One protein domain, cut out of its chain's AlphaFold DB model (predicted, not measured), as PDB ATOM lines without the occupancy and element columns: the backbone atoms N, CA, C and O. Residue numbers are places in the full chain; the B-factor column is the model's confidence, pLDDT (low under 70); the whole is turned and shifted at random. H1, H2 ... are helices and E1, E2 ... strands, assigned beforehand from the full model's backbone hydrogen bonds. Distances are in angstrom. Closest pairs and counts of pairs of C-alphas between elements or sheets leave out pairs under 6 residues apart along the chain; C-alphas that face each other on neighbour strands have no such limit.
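AT A GLANCE: This is residues 25 to 119 of the 119 residues of an uncharacterized protein of Mesorhizobium sp. B2-1-8 (UniProt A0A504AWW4). One antiparallel sheet of seven strands curls like part of a barrel and folds back on itself, with E2 and E1 facing E6, E5, E4 and E3, and E7 as the hinge; it stays open between its edge strands E2 and E3. Two short helices, H1 and H2, sit together outside this sheet near the ends of E1 and E2, while residues 81 to 92 form a long loop between E4 and E5. The printed part has 95 residues, in the order E1 H1 H2 E2 E3 E4 E5 E6 E7, and the sheet runs E2 E1 E7 E6 E5 E4 E3. The class is mostly strand, and the whole is compact, with a radius of gyration of the C-alphas of 12.9 A and spans of 35 by 35 by 23 A.

IN THESE COORDINATES: E1, residues 25 to 29, begins with C-alpha 25 at (184.238, 165.220, 170.697) and is 14.0 A long. H1 holds residues 32 to 36, and H2 residues 39 to 45. E2, residues 46 to 50, is 13.0 A long. E3, residues 61 to 69, measures 21.5 A, and E4, residues 72 to 80, 21.6 A. E5, residues 93 to 100, measures 22.2 A. E6, residues 103 to 108, measures 17.3 A. E7, residues 111 to 118, measures 19.3 A and ends with C-alpha 118 at (179.685, 155.972, 167.038).

HOW THE PARTS SIT: The sheet is twisted. E1 is the antiparallel neighbour of E2, with N 28 and O 47 2.9 A apart. E7 bends by 61 degrees at residue 115, and its pairing is staggered: residues 117 to 118 pair with E1, N 117 to O 29 at 2.8 A, and residues 111 to 117 with E6, N 116 to O 104 at 2.7 A. E3 to E7 form a meander, each strand the antiparallel neighbour of the one before, with N 65 and O 76 at 2.8 A between E3 and E4, N 95 and O 75 at 2.8 A between E4 and E5, and N 105 and O 98 at 2.9 A between E5 and E6. The closest C-alphas of E2 and E3, those of Asp 50 and Ala 64, are 7.9 A apart; E1 and E4 are apart. H1 is on the sheet at a height of 8.5 A, only just over E1, with 3 of its C-alphas falling on that strand. H1 touches H2, closest at the C-alphas of Asn 34 and Gln 42, 6.0 A. H2 only grazes the sheet. In H2 every O i to N i+4 pair is within hydrogen-bond range; in H1 0 of 1 is, against 2 of 2 O i to N i+3 pairs.

THE WHOLE: The two C-alphas farthest apart, those of Asp 88 and Gly 101, are 36.2 A apart. The printed part has no cut, and residue 119 is the chain's last. The link from E4 to E5, 12 residues, is long. Mean pLDDT of the printed part is 74.9, with residues 50 to 63 and 78 to 92 under 70.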
ATOM      1  N   VAL A  25     183.360 166.406 170.688       75.38
ATOM      2  CA  VAL A  25     184.238 165.220 170.697       75.38
ATOM      3  C   VAL A  25     183.567 164.045 169.993       75.38
ATOM      4  O   VAL A  25     184.213 163.336 169.216       75.38
ATOM      5  N   GLY A  26     182.276 163.831 170.243       81.25
ATOM      6  CA  GLY A  26     181.510 162.784 169.579       81.25
ATOM      7  C   GLY A  26     180.210 162.418 170.284       81.25
ATOM      8  O   GLY A  26     179.912 162.875 171.390       81.25
ATOM      9  N   THR A  27     179.461 161.544 169.621       86.25
ATOM     10  CA  THR A  27     178.209 160.974 170.105       86.25
ATOM     11  C   THR A  27     178.253 159.466 169.892       86.25
ATOM     12  O   THR A  27     178.728 158.983 168.862       86.25
ATOM     13  N   TRP A  28     177.792 158.699 170.877       90.75
ATOM     14  CA  TRP A  28     177.838 157.239 170.839       90.75
ATOM     15  C   TRP A  28     176.606 156.619 171.492       90.75
ATOM     16  O   TRP A  28     175.985 157.219 172.365       90.75
ATOM     17  N   SER A  29     176.274 155.388 171.115       90.25
ATOM     18  CA  SER A  29     175.238 154.593 171.783       90.25
ATOM     19  C   SER A  29     175.587 153.104 171.763       90.25
ATOM     20  O   SER A  29     176.437 152.668 170.986       90.25
ATOM     21  N   ARG A  30     174.937 152.312 172.624       88.94
ATOM     22  CA  ARG A  30     175.033 150.841 172.593       88.94
ATOM     23  C   ARG A  30     174.360 150.256 171.345       88.94
ATOM     24  O   ARG A  30     174.804 149.225 170.855       88.94
ATOM     25  N   ASP A  31     173.336 150.933 170.827       89.25
ATOM     26  CA  ASP A  31     172.623 150.564 169.603       89.25
ATOM     27  C   ASP A  31     172.620 151.751 168.631       89.25
ATOM     28  O   ASP A  31     172.243 152.869 168.984       89.25
ATOM     29  N   ARG A  32     173.032 151.513 167.382       87.31
ATOM     30  CA  ARG A  32     173.078 152.536 166.330       87.31
ATOM     31  C   ARG A  32     171.687 153.081 165.982       87.31
ATOM     32  O   ARG A  32     171.591 154.214 165.513       87.31
ATOM     33  N   LEU A  33     170.618 152.317 166.211       89.12
ATOM     34  CA  LEU A  33     169.246 152.778 165.985       89.12
ATOM     35  C   LEU A  33     168.875 153.937 166.919       89.12
ATOM     36  O   LEU A  33     168.189 154.868 166.493       89.12
ATOM     37  N   ASN A  34     169.419 153.955 168.141       88.31
ATOM     38  CA  ASN A  34     169.169 155.020 169.115       88.31
ATOM     39  C   ASN A  34     169.662 156.385 168.634       88.31
ATOM     40  O   ASN A  34     169.063 157.399 168.969       88.31
ATOM     41  N   CYS A  35     170.691 156.428 167.785       86.38
ATOM     42  CA  CYS A  35     171.213 157.671 167.210       86.38
ATOM     43  C   CYS A  35     170.181 158.427 166.349       86.38
ATOM     44  O   CYS A  35     170.395 159.586 166.004       86.38
ATOM     45  N   ARG A  36     169.093 157.761 165.941       90.12
ATOM     46  CA  ARG A  36     168.006 158.330 165.130       90.12
ATOM     47  C   ARG A  36     166.641 158.209 165.806       90.12
ATOM     48  O   ARG A  36     165.631 158.501 165.173       90.12
ATOM     49  N   ALA A  37     166.606 157.764 167.061       87.50
ATOM     50  CA  ALA A  37     165.373 157.665 167.825       87.50
ATOM     51  C   ALA A  37     164.818 159.058 168.160       87.50
ATOM     52  O   ALA A  37     165.464 160.081 167.911       87.50
ATOM     53  N   THR A  38     163.617 159.096 168.728       88.19
ATOM     54  CA  THR A  38     163.003 160.327 169.230       88.19
ATOM     55  C   THR A  38     163.850 160.958 170.342       88.19
ATOM     56  O   THR A  38     164.674 160.298 170.978       88.19
ATOM     57  N   ALA A  39     163.689 162.266 170.560       81.31
ATOM     58  CA  ALA A  39     164.564 163.040 171.445       81.31
ATOM     59  C   ALA A  39     164.561 162.549 172.907       81.31
ATOM     60  O   ALA A  39     165.585 162.615 173.580       81.31
ATOM     61  N   ASP A  40     163.432 162.046 173.396       79.31
ATOM     62  CA  ASP A  40     163.277 161.417 174.710       79.31
ATOM     63  C   ASP A  40     164.119 160.139 174.835       79.31
ATOM     64  O   ASP A  40     164.882 159.994 175.790       79.31
ATOM     65  N   VAL A  41     164.076 159.267 173.826       78.69
ATOM     66  CA  VAL A  41     164.889 158.046 173.783       78.69
ATOM     67  C   VAL A  41     166.369 158.388 173.643       78.69
ATOM     68  O   VAL A  41     167.203 157.813 174.343       78.69
ATOM     69  N   GLN A  42     166.721 159.356 172.791       81.75
ATOM     70  CA  GLN A  42     168.107 159.809 172.644       81.75
ATOM     71  C   GLN A  42     168.672 160.322 173.964       81.75
ATOM     72  O   GLN A  42     169.763 159.910 174.352       81.75
ATOM     73  N   ARG A  43     167.910 161.147 174.696       75.50
ATOM     74  CA  ARG A  43     168.318 161.636 176.019       75.50
ATOM     75  C   ARG A  43     168.638 160.506 176.983       75.50
ATOM     76  O   ARG A  43     169.487 160.706 177.827       75.50
ATOM     77  N   GLN A  44     168.011 159.340 176.859       76.56
ATOM     78  CA  GLN A  44     168.236 158.214 177.770       76.56
ATOM     79  C   GLN A  44     169.341 157.248 177.319       76.56
ATOM     80  O   GLN A  44     169.907 156.515 178.130       76.56
ATOM     81  N   THR A  45     169.642 157.210 176.022       79.19
ATOM     82  CA  THR A  45     170.400 156.101 175.413       79.19
ATOM     83  C   THR A  45     171.638 156.537 174.634       79.19
ATOM     84  O   THR A  45     172.456 155.692 174.248       79.19
ATOM     85  N   VAL A  46     171.793 157.838 174.390       84.19
ATOM     86  CA  VAL A  46     172.892 158.420 173.625       84.19
ATOM     87  C   VAL A  46     173.821 159.194 174.557       84.19
ATOM     88  O   VAL A  46     173.395 159.986 175.392       84.19
ATOM     89  N   PHE A  47     175.118 158.964 174.392       81.12
ATOM     90  CA  PHE A  47     176.185 159.614 175.137       81.12
ATOM     91  C   PHE A  47     176.817 160.679 174.253       81.12
ATOM     92  O   PHE A  47     177.406 160.334 173.227       81.12
ATOM     93  N   THR A  48     176.726 161.948 174.644       77.38
ATOM     94  CA  THR A  48     177.354 163.049 173.904       77.38
ATOM     95  C   THR A  48     178.434 163.695 174.745       77.38
ATOM     96  O   THR A  48     178.224 164.061 175.901       77.38
ATOM     97  N   VAL A  49     179.606 163.842 174.139       73.94
ATOM     98  CA  VAL A  49     180.763 164.456 174.774       73.94
ATOM     99  C   VAL A  49     181.169 165.671 173.951       73.94
ATOM    100  O   VAL A  49     181.540 165.555 172.782       73.94
ATOM    101  N   ASP A  50     181.093 166.835 174.576       68.94
ATOM    102  CA  ASP A  50     181.507 168.127 174.050       68.94
ATOM    103  C   ASP A  50     182.576 168.719 174.993       68.94
ATOM    104  O   ASP A  50     182.659 168.365 176.172       68.94
ATOM    105  N   GLN A  51     183.474 169.547 174.449       63.66
ATOM    106  CA  GLN A  51     184.607 170.097 175.181       63.66
ATOM    107  C   GLN A  51     184.226 170.977 176.386       63.66
ATOM    108  O   GLN A  51     185.000 171.015 177.340       63.66
ATOM    109  N   SER A  52     183.086 171.669 176.375       57.12
ATOM    110  CA  SER A  52     182.584 172.437 177.520       57.12
ATOM    111  C   SER A  52     181.487 171.707 178.275       57.12
ATOM    112  O   SER A  52     181.441 171.833 179.492       57.12
ATOM    113  N   ALA A  53     180.638 170.937 177.593       58.28
ATOM    114  CA  ALA A  53     179.486 170.285 178.202       58.28
ATOM    115  C   ALA A  53     179.487 168.779 177.951       58.28
ATOM    116  O   ALA A  53     179.852 168.269 176.896       58.28
ATOM    117  N   LEU A  54     179.031 168.032 178.939       59.84
ATOM    118  CA  LEU A  54     179.029 166.587 178.886       59.84
ATOM    119  C   LEU A  54     177.609 166.119 179.186       59.84
ATOM    120  O   LEU A  54     177.165 166.064 180.334       59.84
ATOM    121  N   SER A  55     176.880 165.825 178.113       60.38
ATOM    122  CA  SER A  55     175.486 165.408 178.189       60.38
ATOM    123  C   SER A  55     175.433 163.893 178.360       60.38
ATOM    124  O   SER A  55     175.488 163.117 177.400       60.38
ATOM    125  N   PHE A  56     175.387 163.483 179.626       64.75
ATOM    126  CA  PHE A  56     175.033 162.130 180.028       64.75
ATOM    127  C   PHE A  56     173.542 162.068 180.346       64.75
ATOM    128  O   PHE A  56     173.064 162.965 181.043       64.75
ATOM    129  N   PRO A  57     172.849 160.988 179.947       56.78
ATOM    130  CA  PRO A  57     171.421 160.814 180.177       56.78
ATOM    131  C   PRO A  57     170.888 161.199 181.558       56.78
ATOM    132  O   PRO A  57     169.826 161.804 181.652       56.78
ATOM    133  N   ASN A  58     171.655 160.901 182.612       58.97
ATOM    134  CA  ASN A  58     171.191 161.022 183.996       58.97
ATOM    135  C   ASN A  58     172.078 161.936 184.865       58.97
ATOM    136  O   ASN A  58     171.906 161.960 186.079       58.97
ATOM    137  N   LEU A  59     173.096 162.596 184.291       58.38
ATOM    138  CA  LEU A  59     174.159 163.251 185.082       58.38
ATOM    139  C   LEU A  59     174.488 164.698 184.680       58.38
ATOM    140  O   LEU A  59     175.451 165.235 185.217       58.38
ATOM    141  N   GLY A  60     173.751 165.279 183.721       59.84
ATOM    142  CA  GLY A  60     173.841 166.676 183.259       59.84
ATOM    143  C   GLY A  60     175.068 167.467 183.733       59.84
ATOM    144  O   GLY A  60     174.999 168.155 184.748       59.84
ATOM    145  N   CYS A  61     176.197 167.355 183.022       65.19
ATOM    146  CA  CYS A  61     177.437 168.021 183.415       65.19
ATOM    147  C   CYS A  61     177.674 169.297 182.591       65.19
ATOM    148  O   CYS A  61     177.748 169.247 181.360       65.19
ATOM    149  N   GLU A  62     177.851 170.425 183.275       58.97
ATOM    150  CA  GLU A  62     177.920 171.767 182.683       58.97
ATOM    151  C   GLU A  62     179.336 172.214 182.314       58.97
ATOM    152  O   GLU A  62     179.502 173.036 181.421       58.97
ATOM    153  N   HIS A  63     180.355 171.662 182.979       65.50
ATOM    154  CA  HIS A  63     181.753 172.001 182.719       65.50
ATOM    155  C   HIS A  63     182.618 170.752 182.631       65.50
ATOM    156  O   HIS A  63     182.643 169.947 183.564       65.50
ATOM    157  N   ALA A  64     183.374 170.623 181.541       70.25
ATOM    158  CA  ALA A  64     184.323 169.542 181.322       70.25
ATOM    159  C   ALA A  64     185.690 170.050 180.834       70.25
ATOM    160  O   ALA A  64     185.815 171.083 180.187       70.25
ATOM    161  N   SER A  65     186.747 169.312 181.170       73.19
ATOM    162  CA  SER A  65     188.104 169.540 180.676       73.19
ATOM    163  C   SER A  65     188.673 168.249 180.111       73.19
ATOM    164  O   SER A  65     188.534 167.175 180.701       73.19
ATOM    165  N   PHE A  66     189.312 168.355 178.950       75.94
ATOM    166  CA  PHE A  66     189.741 167.211 178.157       75.94
ATOM    167  C   PHE A  66     191.251 167.085 178.176       75.94
ATOM    168  O   PHE A  66     191.981 168.040 177.915       75.94
ATOM    169  N   ARG A  67     191.730 165.872 178.434       76.88
ATOM    170  CA  ARG A  67     193.144 165.529 178.365       76.88
ATOM    171  C   ARG A  67     193.325 164.247 177.571       76.88
ATOM    172  O   ARG A  67     192.831 163.191 177.957       76.88
ATOM    173  N   LYS A  68     194.081 164.322 176.478       78.00
ATOM    174  CA  LYS A  68     194.529 163.132 175.751       78.00
ATOM    175  C   LYS A  68     195.635 162.430 176.547       78.00
ATOM    176  O   LYS A  68     196.534 163.082 177.077       78.00
ATOM    177  N   THR A  69     195.569 161.109 176.633       77.44
ATOM    178  CA  THR A  69     196.561 160.245 177.289       77.44
ATOM    179  C   THR A  69     196.994 159.131 176.337       77.44
ATOM    180  O   THR A  69     196.428 158.984 175.253       77.44
ATOM    181  N   ALA A  70     197.987 158.331 176.731       75.19
ATOM    182  CA  ALA A  70     198.449 157.199 175.927       75.19
ATOM    183  C   ALA A  70     197.368 156.119 175.717       75.19
ATOM    184  O   ALA A  70     197.381 155.433 174.702       75.19
ATOM    185  N   THR A  71     196.424 155.977 176.654       71.88
ATOM    186  CA  THR A  71     195.412 154.906 176.656       71.88
ATOM    187  C   THR A  71     194.012 155.375 176.250       71.88
ATOM    188  O   THR A  71     193.077 154.576 176.244       71.88
ATOM    189  N   GLY A  72     193.845 156.657 175.909       74.94
ATOM    190  CA  GLY A  72     192.553 157.231 175.538       74.94
ATOM    191  C   GLY A  72     192.408 158.700 175.925       74.94
ATOM    192  O   GLY A  72     193.393 159.401 176.166       74.94
ATOM    193  N   TRP A  73     191.168 159.174 175.998       78.38
ATOM    194  CA  TRP A  73     190.853 160.512 176.498       78.38
ATOM    195  C   TRP A  73     190.386 160.447 177.944       78.38
ATOM    196  O   TRP A  73     189.699 159.515 178.350       78.38
ATOM    197  N   VAL A  74     190.761 161.456 178.715       76.88
ATOM    198  CA  VAL A  74     190.283 161.673 180.073       76.88
ATOM    199  C   VAL A  74     189.488 162.965 180.080       76.88
ATOM    200  O   VAL A  74     189.986 164.001 179.641       76.88
ATOM    201  N   VAL A  75     188.263 162.894 180.582       76.06
ATOM    202  CA  VAL A  75     187.378 164.042 180.755       76.06
ATOM    203  C   VAL A  75     187.212 164.270 182.241       76.06
ATOM    204  O   VAL A  75     186.735 163.388 182.947       76.06
ATOM    205  N   ARG A  76     187.615 165.435 182.737       75.75
ATOM    206  CA  ARG A  76     187.277 165.867 184.090       75.75
ATOM    207  C   ARG A  76     186.095 166.813 183.988       75.75
ATOM    208  O   ARG A  76     186.270 167.960 183.587       75.75
ATOM    209  N   ALA A  77     184.923 166.321 184.352       73.12
ATOM    210  CA  ALA A  77     183.735 167.136 184.525       73.12
ATOM    211  C   ALA A  77     183.786 167.776 185.913       73.12
ATOM    212  O   ALA A  77     184.094 167.058 186.851       73.12
ATOM    213  N   SER A  78     183.574 169.079 186.070       63.53
ATOM    214  CA  SER A  78     183.705 169.792 187.357       63.53
ATOM    215  C   SER A  78     182.379 170.256 187.954       63.53
ATOM    216  O   SER A  78     182.358 170.657 189.111       63.53
ATOM    217  N   GLN A  79     181.291 170.195 187.189       65.44
ATOM    218  CA  GLN A  79     179.940 170.547 187.627       65.44
ATOM    219  C   GLN A  79     178.986 169.528 187.008       65.44
ATOM    220  O   GLN A  79     178.701 169.620 185.821       65.44
ATOM    221  N   CYS A  80     178.605 168.505 187.773       66.19
ATOM    222  CA  CYS A  80     177.671 167.465 187.346       66.19
ATOM    223  C   CYS A  80     176.538 167.375 188.360       66.19
ATOM    224  O   CYS A  80     176.820 167.185 189.543       66.19
ATOM    225  N   TYR A  81     175.306 167.455 187.872       62.00
ATOM    226  CA  TYR A  81     174.083 167.321 188.661       62.00
ATOM    227  C   TYR A  81     173.529 165.910 188.446       62.00
ATOM    228  O   TYR A  81     173.397 165.471 187.303       62.00
ATOM    229  N   GLY A  82     173.267 165.146 189.508       58.25
ATOM    230  CA  GLY A  82     172.892 163.732 189.383       58.25
ATOM    231  C   GLY A  82     171.798 163.293 190.348       58.25
ATOM    232  O   GLY A  82     171.732 163.768 191.472       58.25
ATOM    233  N   GLU A  83     170.978 162.331 189.916       50.81
ATOM    234  CA  GLU A  83     169.880 161.743 190.707       50.81
ATOM    235  C   GLU A  83     170.341 160.786 191.824       50.81
ATOM    236  O   GLU A  83     169.503 160.239 192.535       50.81
ATOM    237  N   ASP A  84     171.647 160.538 191.976       53.78
ATOM    238  CA  ASP A  84     172.171 159.666 193.031       53.78
ATOM    239  C   ASP A  84     172.338 160.465 194.336       53.78
ATOM    240  O   ASP A  84     173.291 161.243 194.451       53.78
ATOM    241  N   PRO A  85     171.459 160.268 195.338       52.47
ATOM    242  CA  PRO A  85     171.453 161.058 196.568       52.47
ATOM    243  C   PRO A  85     172.650 160.758 197.481       52.47
ATOM    244  O   PRO A  85     172.803 161.405 198.512       52.47
ATOM    245  N   SER A  86     173.477 159.760 197.147       54.91
ATOM    246  CA  SER A  86     174.684 159.410 197.905       54.91
ATOM    247  C   SER A  86     175.923 160.213 197.500       54.91
ATOM    248  O   SER A  86     176.982 160.072 198.112       54.91
ATOM    249  N   LEU A  87     175.811 161.035 196.456       51.03
ATOM    250  CA  LEU A  87     176.904 161.834 195.924       51.03
ATOM    251  C   LEU A  87     176.620 163.307 196.229       51.03
ATOM    252  O   LEU A  87     175.841 163.931 195.518       51.03
ATOM    253  N   ASP A  88     177.257 163.861 197.266       50.81
ATOM    254  CA  ASP A  88     177.188 165.303 197.539       50.81
ATOM    255  C   ASP A  88     177.588 166.095 196.271       50.81
ATOM    256  O   ASP A  88     178.620 165.828 195.645       50.81
ATOM    257  N   GLU A  89     176.781 167.060 195.834       47.38
ATOM    258  CA  GLU A  89     177.160 167.939 194.719       47.38
ATOM    259  C   GLU A  89     178.298 168.902 195.131       47.38
ATOM    260  O   GLU A  89     178.272 169.409 196.256       47.38
ATOM    261  N   PRO A  90     179.272 169.256 194.257       50.78
ATOM    262  CA  PRO A  90     179.555 168.759 192.914       50.78
ATOM    263  C   PRO A  90     180.947 168.097 192.869       50.78
ATOM    264  O   PRO A  90     181.980 168.763 192.750       50.78
ATOM    265  N   PHE A  91     181.025 166.766 192.932       58.00
ATOM    266  CA  PHE A  91     182.312 166.103 192.727       58.00
ATOM    267  C   PHE A  91     182.701 166.131 191.261       58.00
ATOM    268  O   PHE A  91     182.009 165.596 190.390       58.00
ATOM    269  N   SER A  92     183.875 166.690 190.992       60.00
ATOM    270  CA  SER A  92     184.467 166.564 189.678       60.00
ATOM    271  C   SER A  92     184.617 165.080 189.305       60.00
ATOM    272  O   SER A  92     185.288 164.337 190.027       60.00
ATOM    273  N   ARG A  93     184.023 164.623 188.197       71.69
ATOM    274  CA  ARG A  93     184.106 163.226 187.739       71.69
ATOM    275  C   ARG A  93     185.181 163.074 186.679       71.69
ATOM    276  O   ARG A  93     185.189 163.797 185.688       71.69
ATOM    277  N   ILE A  94     186.072 162.106 186.876       76.62
ATOM    278  CA  ILE A  94     187.069 161.716 185.876       76.62
ATOM    279  C   ILE A  94     186.501 160.552 185.062       76.62
ATOM    280  O   ILE A  94     186.389 159.431 185.557       76.62
ATOM    281  N   ILE A  95     186.156 160.821 183.809       78.50
ATOM    282  CA  ILE A  95     185.649 159.845 182.849       78.50
ATOM    283  C   ILE A  95     186.780 159.442 181.921       78.50
ATOM    284  O   ILE A  95     187.454 160.284 181.327       78.50
ATOM    285  N   HIS A  96     186.960 158.141 181.769       83.88
ATOM    286  CA  HIS A  96     187.907 157.577 180.823       83.88
ATOM    287  C   HIS A  96     187.161 157.168 179.560       83.88
ATOM    288  O   HIS A  96     186.172 156.442 179.636       83.88
ATOM    289  N   ILE A  97     187.662 157.614 178.414       86.19
ATOM    290  CA  ILE A  97     187.169 157.283 177.081       86.19
ATOM    291  C   ILE A  97     188.240 156.433 176.406       86.19
ATOM    292  O   ILE A  97     189.274 156.948 175.964       86.19
ATOM    293  N   LYS A  98     187.998 155.128 176.325       86.88
ATOM    294  CA  LYS A  98     188.869 154.192 175.604       86.88
ATOM    295  C   LYS A  98     188.295 153.921 174.227       86.88
ATOM    296  O   LYS A  98     187.082 153.795 174.087       86.88
ATOM    297  N   ARG A  99     189.161 153.855 173.218       85.56
ATOM    298  CA  ARG A  99     188.776 153.544 171.841       85.56
ATOM    299  C   ARG A  99     189.364 152.199 171.445       85.56
ATOM    300  O   ARG A  99     190.580 152.081 171.360       85.56
ATOM    301  N   ASP A 100     188.486 151.262 171.114       83.88
ATOM    302  CA  ASP A 100     188.827 149.913 170.672       83.88
ATOM    303  C   ASP A 100     188.268 149.717 169.254       83.88
ATOM    304  O   ASP A 100     187.079 149.453 169.037       83.88
ATOM    305  N   GLY A 101     189.121 149.953 168.252       86.12
ATOM    306  CA  GLY A 101     188.733 149.951 166.839       86.12
ATOM    307  C   GLY A 101     187.653 150.993 166.514       86.12
ATOM    308  O   GLY A 101     187.886 152.208 166.585       86.12
ATOM    309  N   ALA A 102     186.471 150.508 166.119       85.12
ATOM    310  CA  ALA A 102     185.292 151.320 165.800       85.12
ATOM    311  C   ALA A 102     184.392 151.611 167.017       85.12
ATOM    312  O   ALA A 102     183.381 152.301 166.874       85.12
ATOM    313  N   THR A 103     184.748 151.091 168.193       89.56
ATOM    314  CA  THR A 103     183.961 151.231 169.423       89.56
ATOM    315  C   THR A 103     184.647 152.136 170.441       89.56
ATOM    316  O   THR A 103     185.863 152.347 170.400       89.56
ATOM    317  N   VAL A 104     183.851 152.699 171.346       89.31
ATOM    318  CA  VAL A 104     184.294 153.516 172.477       89.31
ATOM    319  C   VAL A 104     183.696 152.971 173.770       89.31
ATOM    320  O   VAL A 104     182.562 152.508 173.772       89.31
ATOM    321  N   ARG A 105     184.428 153.047 174.880       89.38
ATOM    322  CA  ARG A 105     183.939 152.702 176.222       89.38
ATOM    323  C   ARG A 105     184.173 153.867 177.178       89.38
ATOM    324  O   ARG A 105     185.288 154.387 177.247       89.38
ATOM    325  N   LEU A 106     183.125 154.259 177.897       85.19
ATOM    326  CA  LEU A 106     183.121 155.326 178.896       85.19
ATOM    327  C   LEU A 106     183.077 154.701 180.296       85.19
ATOM    328  O   LEU A 106     182.166 153.930 180.599       85.19
ATOM    329  N   THR A 107     184.047 155.025 181.153       83.88
ATOM    330  CA  THR A 107     184.133 154.446 182.510       83.88
ATOM    331  C   THR A 107     184.507 155.473 183.575       83.88
ATOM    332  O   THR A 107     185.422 156.279 183.367       83.88
ATOM    333  N   TRP A 108     183.881 155.375 184.748       81.38
ATOM    334  CA  TRP A 108     184.268 156.060 185.989       81.38
ATOM    335  C   TRP A 108     183.911 155.190 187.201       81.38
ATOM    336  O   TRP A 108     183.366 154.096 187.060       81.38
ATOM    337  N   ARG A 109     184.248 155.637 188.417       73.62
ATOM    338  CA  ARG A 109     183.953 154.867 189.634       73.62
ATOM    339  C   ARG A 109     182.441 154.620 189.749       73.62
ATOM    340  O   ARG A 109     181.680 155.574 189.840       73.62
ATOM    341  N   GLY A 110     182.034 153.349 189.749       72.88
ATOM    342  CA  GLY A 110     180.628 152.938 189.864       72.88
ATOM    343  C   GLY A 110     179.844 152.882 188.548       72.88
ATOM    344  O   GLY A 110     178.662 152.563 188.582       72.88
ATOM    345  N   PHE A 111     180.464 153.150 187.393       78.19
ATOM    346  CA  PHE A 111     179.775 153.092 186.101       78.19
ATOM    347  C   PHE A 111     180.658 152.573 184.969       78.19
ATOM    348  O   PHE A 111     181.828 152.944 184.829       78.19
ATOM    349  N   ASP A 112     180.029 151.801 184.087       84.94
ATOM    350  CA  ASP A 112     180.620 151.327 182.847       84.94
ATOM    351  C   ASP A 112     179.586 151.320 181.715       84.94
ATOM    352  O   ASP A 112     178.558 150.634 181.781       84.94
ATOM    353  N   SER A 113     179.858 152.065 180.642       84.19
ATOM    354  CA  SER A 113     178.962 152.111 179.484       84.19
ATOM    355  C   SER A 113     178.979 150.833 178.650       84.19
ATOM    356  O   SER A 113     178.166 150.712 177.737       84.19
ATOM    357  N   GLY A 114     179.923 149.914 178.867       89.88
ATOM    358  CA  GLY A 114     180.239 148.874 177.892       89.88
ATOM    359  C   GLY A 114     180.691 149.457 176.540       89.88
ATOM    360  O   GLY A 114     180.942 150.663 176.431       89.88
ATOM    361  N   PRO A 115     180.828 148.614 175.504       91.44
ATOM    362  CA  PRO A 115     181.187 149.070 174.167       91.44
ATOM    363  C   PRO A 115     180.043 149.876 173.543       91.44
ATOM    364  O   PRO A 115     178.892 149.446 173.517       91.44
ATOM    365  N   LEU A 116     180.385 151.042 173.011       91.25
ATOM    366  CA  LEU A 116     179.497 151.946 172.299       91.25
ATOM    367  C   LEU A 116     179.966 152.083 170.857       91.25
ATOM    368  O   LEU A 116     181.165 152.171 170.581       91.25
ATOM    369  N   VAL A 117     179.021 152.159 169.932       90.69
ATOM    370  CA  VAL A 117     179.283 152.508 168.539       90.69
ATOM    371  C   VAL A 117     179.072 153.998 168.339       90.69
ATOM    372  O   VAL A 117     178.241 154.625 168.995       90.69
ATOM    373  N   ARG A 118     179.847 154.573 167.421       88.81
ATOM    374  CA  ARG A 118     179.685 155.972 167.038       88.81
ATOM    375  C   ARG A 118     178.321 156.188 166.374       88.81
ATOM    376  O   ARG A 118     177.969 155.440 165.452       88.81
ATOM    377  N   CYS A 119     177.609 157.195 166.875       86.56
ATOM    378  CA  CYS A 119     176.646 157.965 166.108       86.56
ATOM    379  C   CYS A 119     177.463 158.942 165.230       86.56
ATOM    380  O   CYS A 119     177.265 158.897 164.005       86.56
TER     381      CYS A 119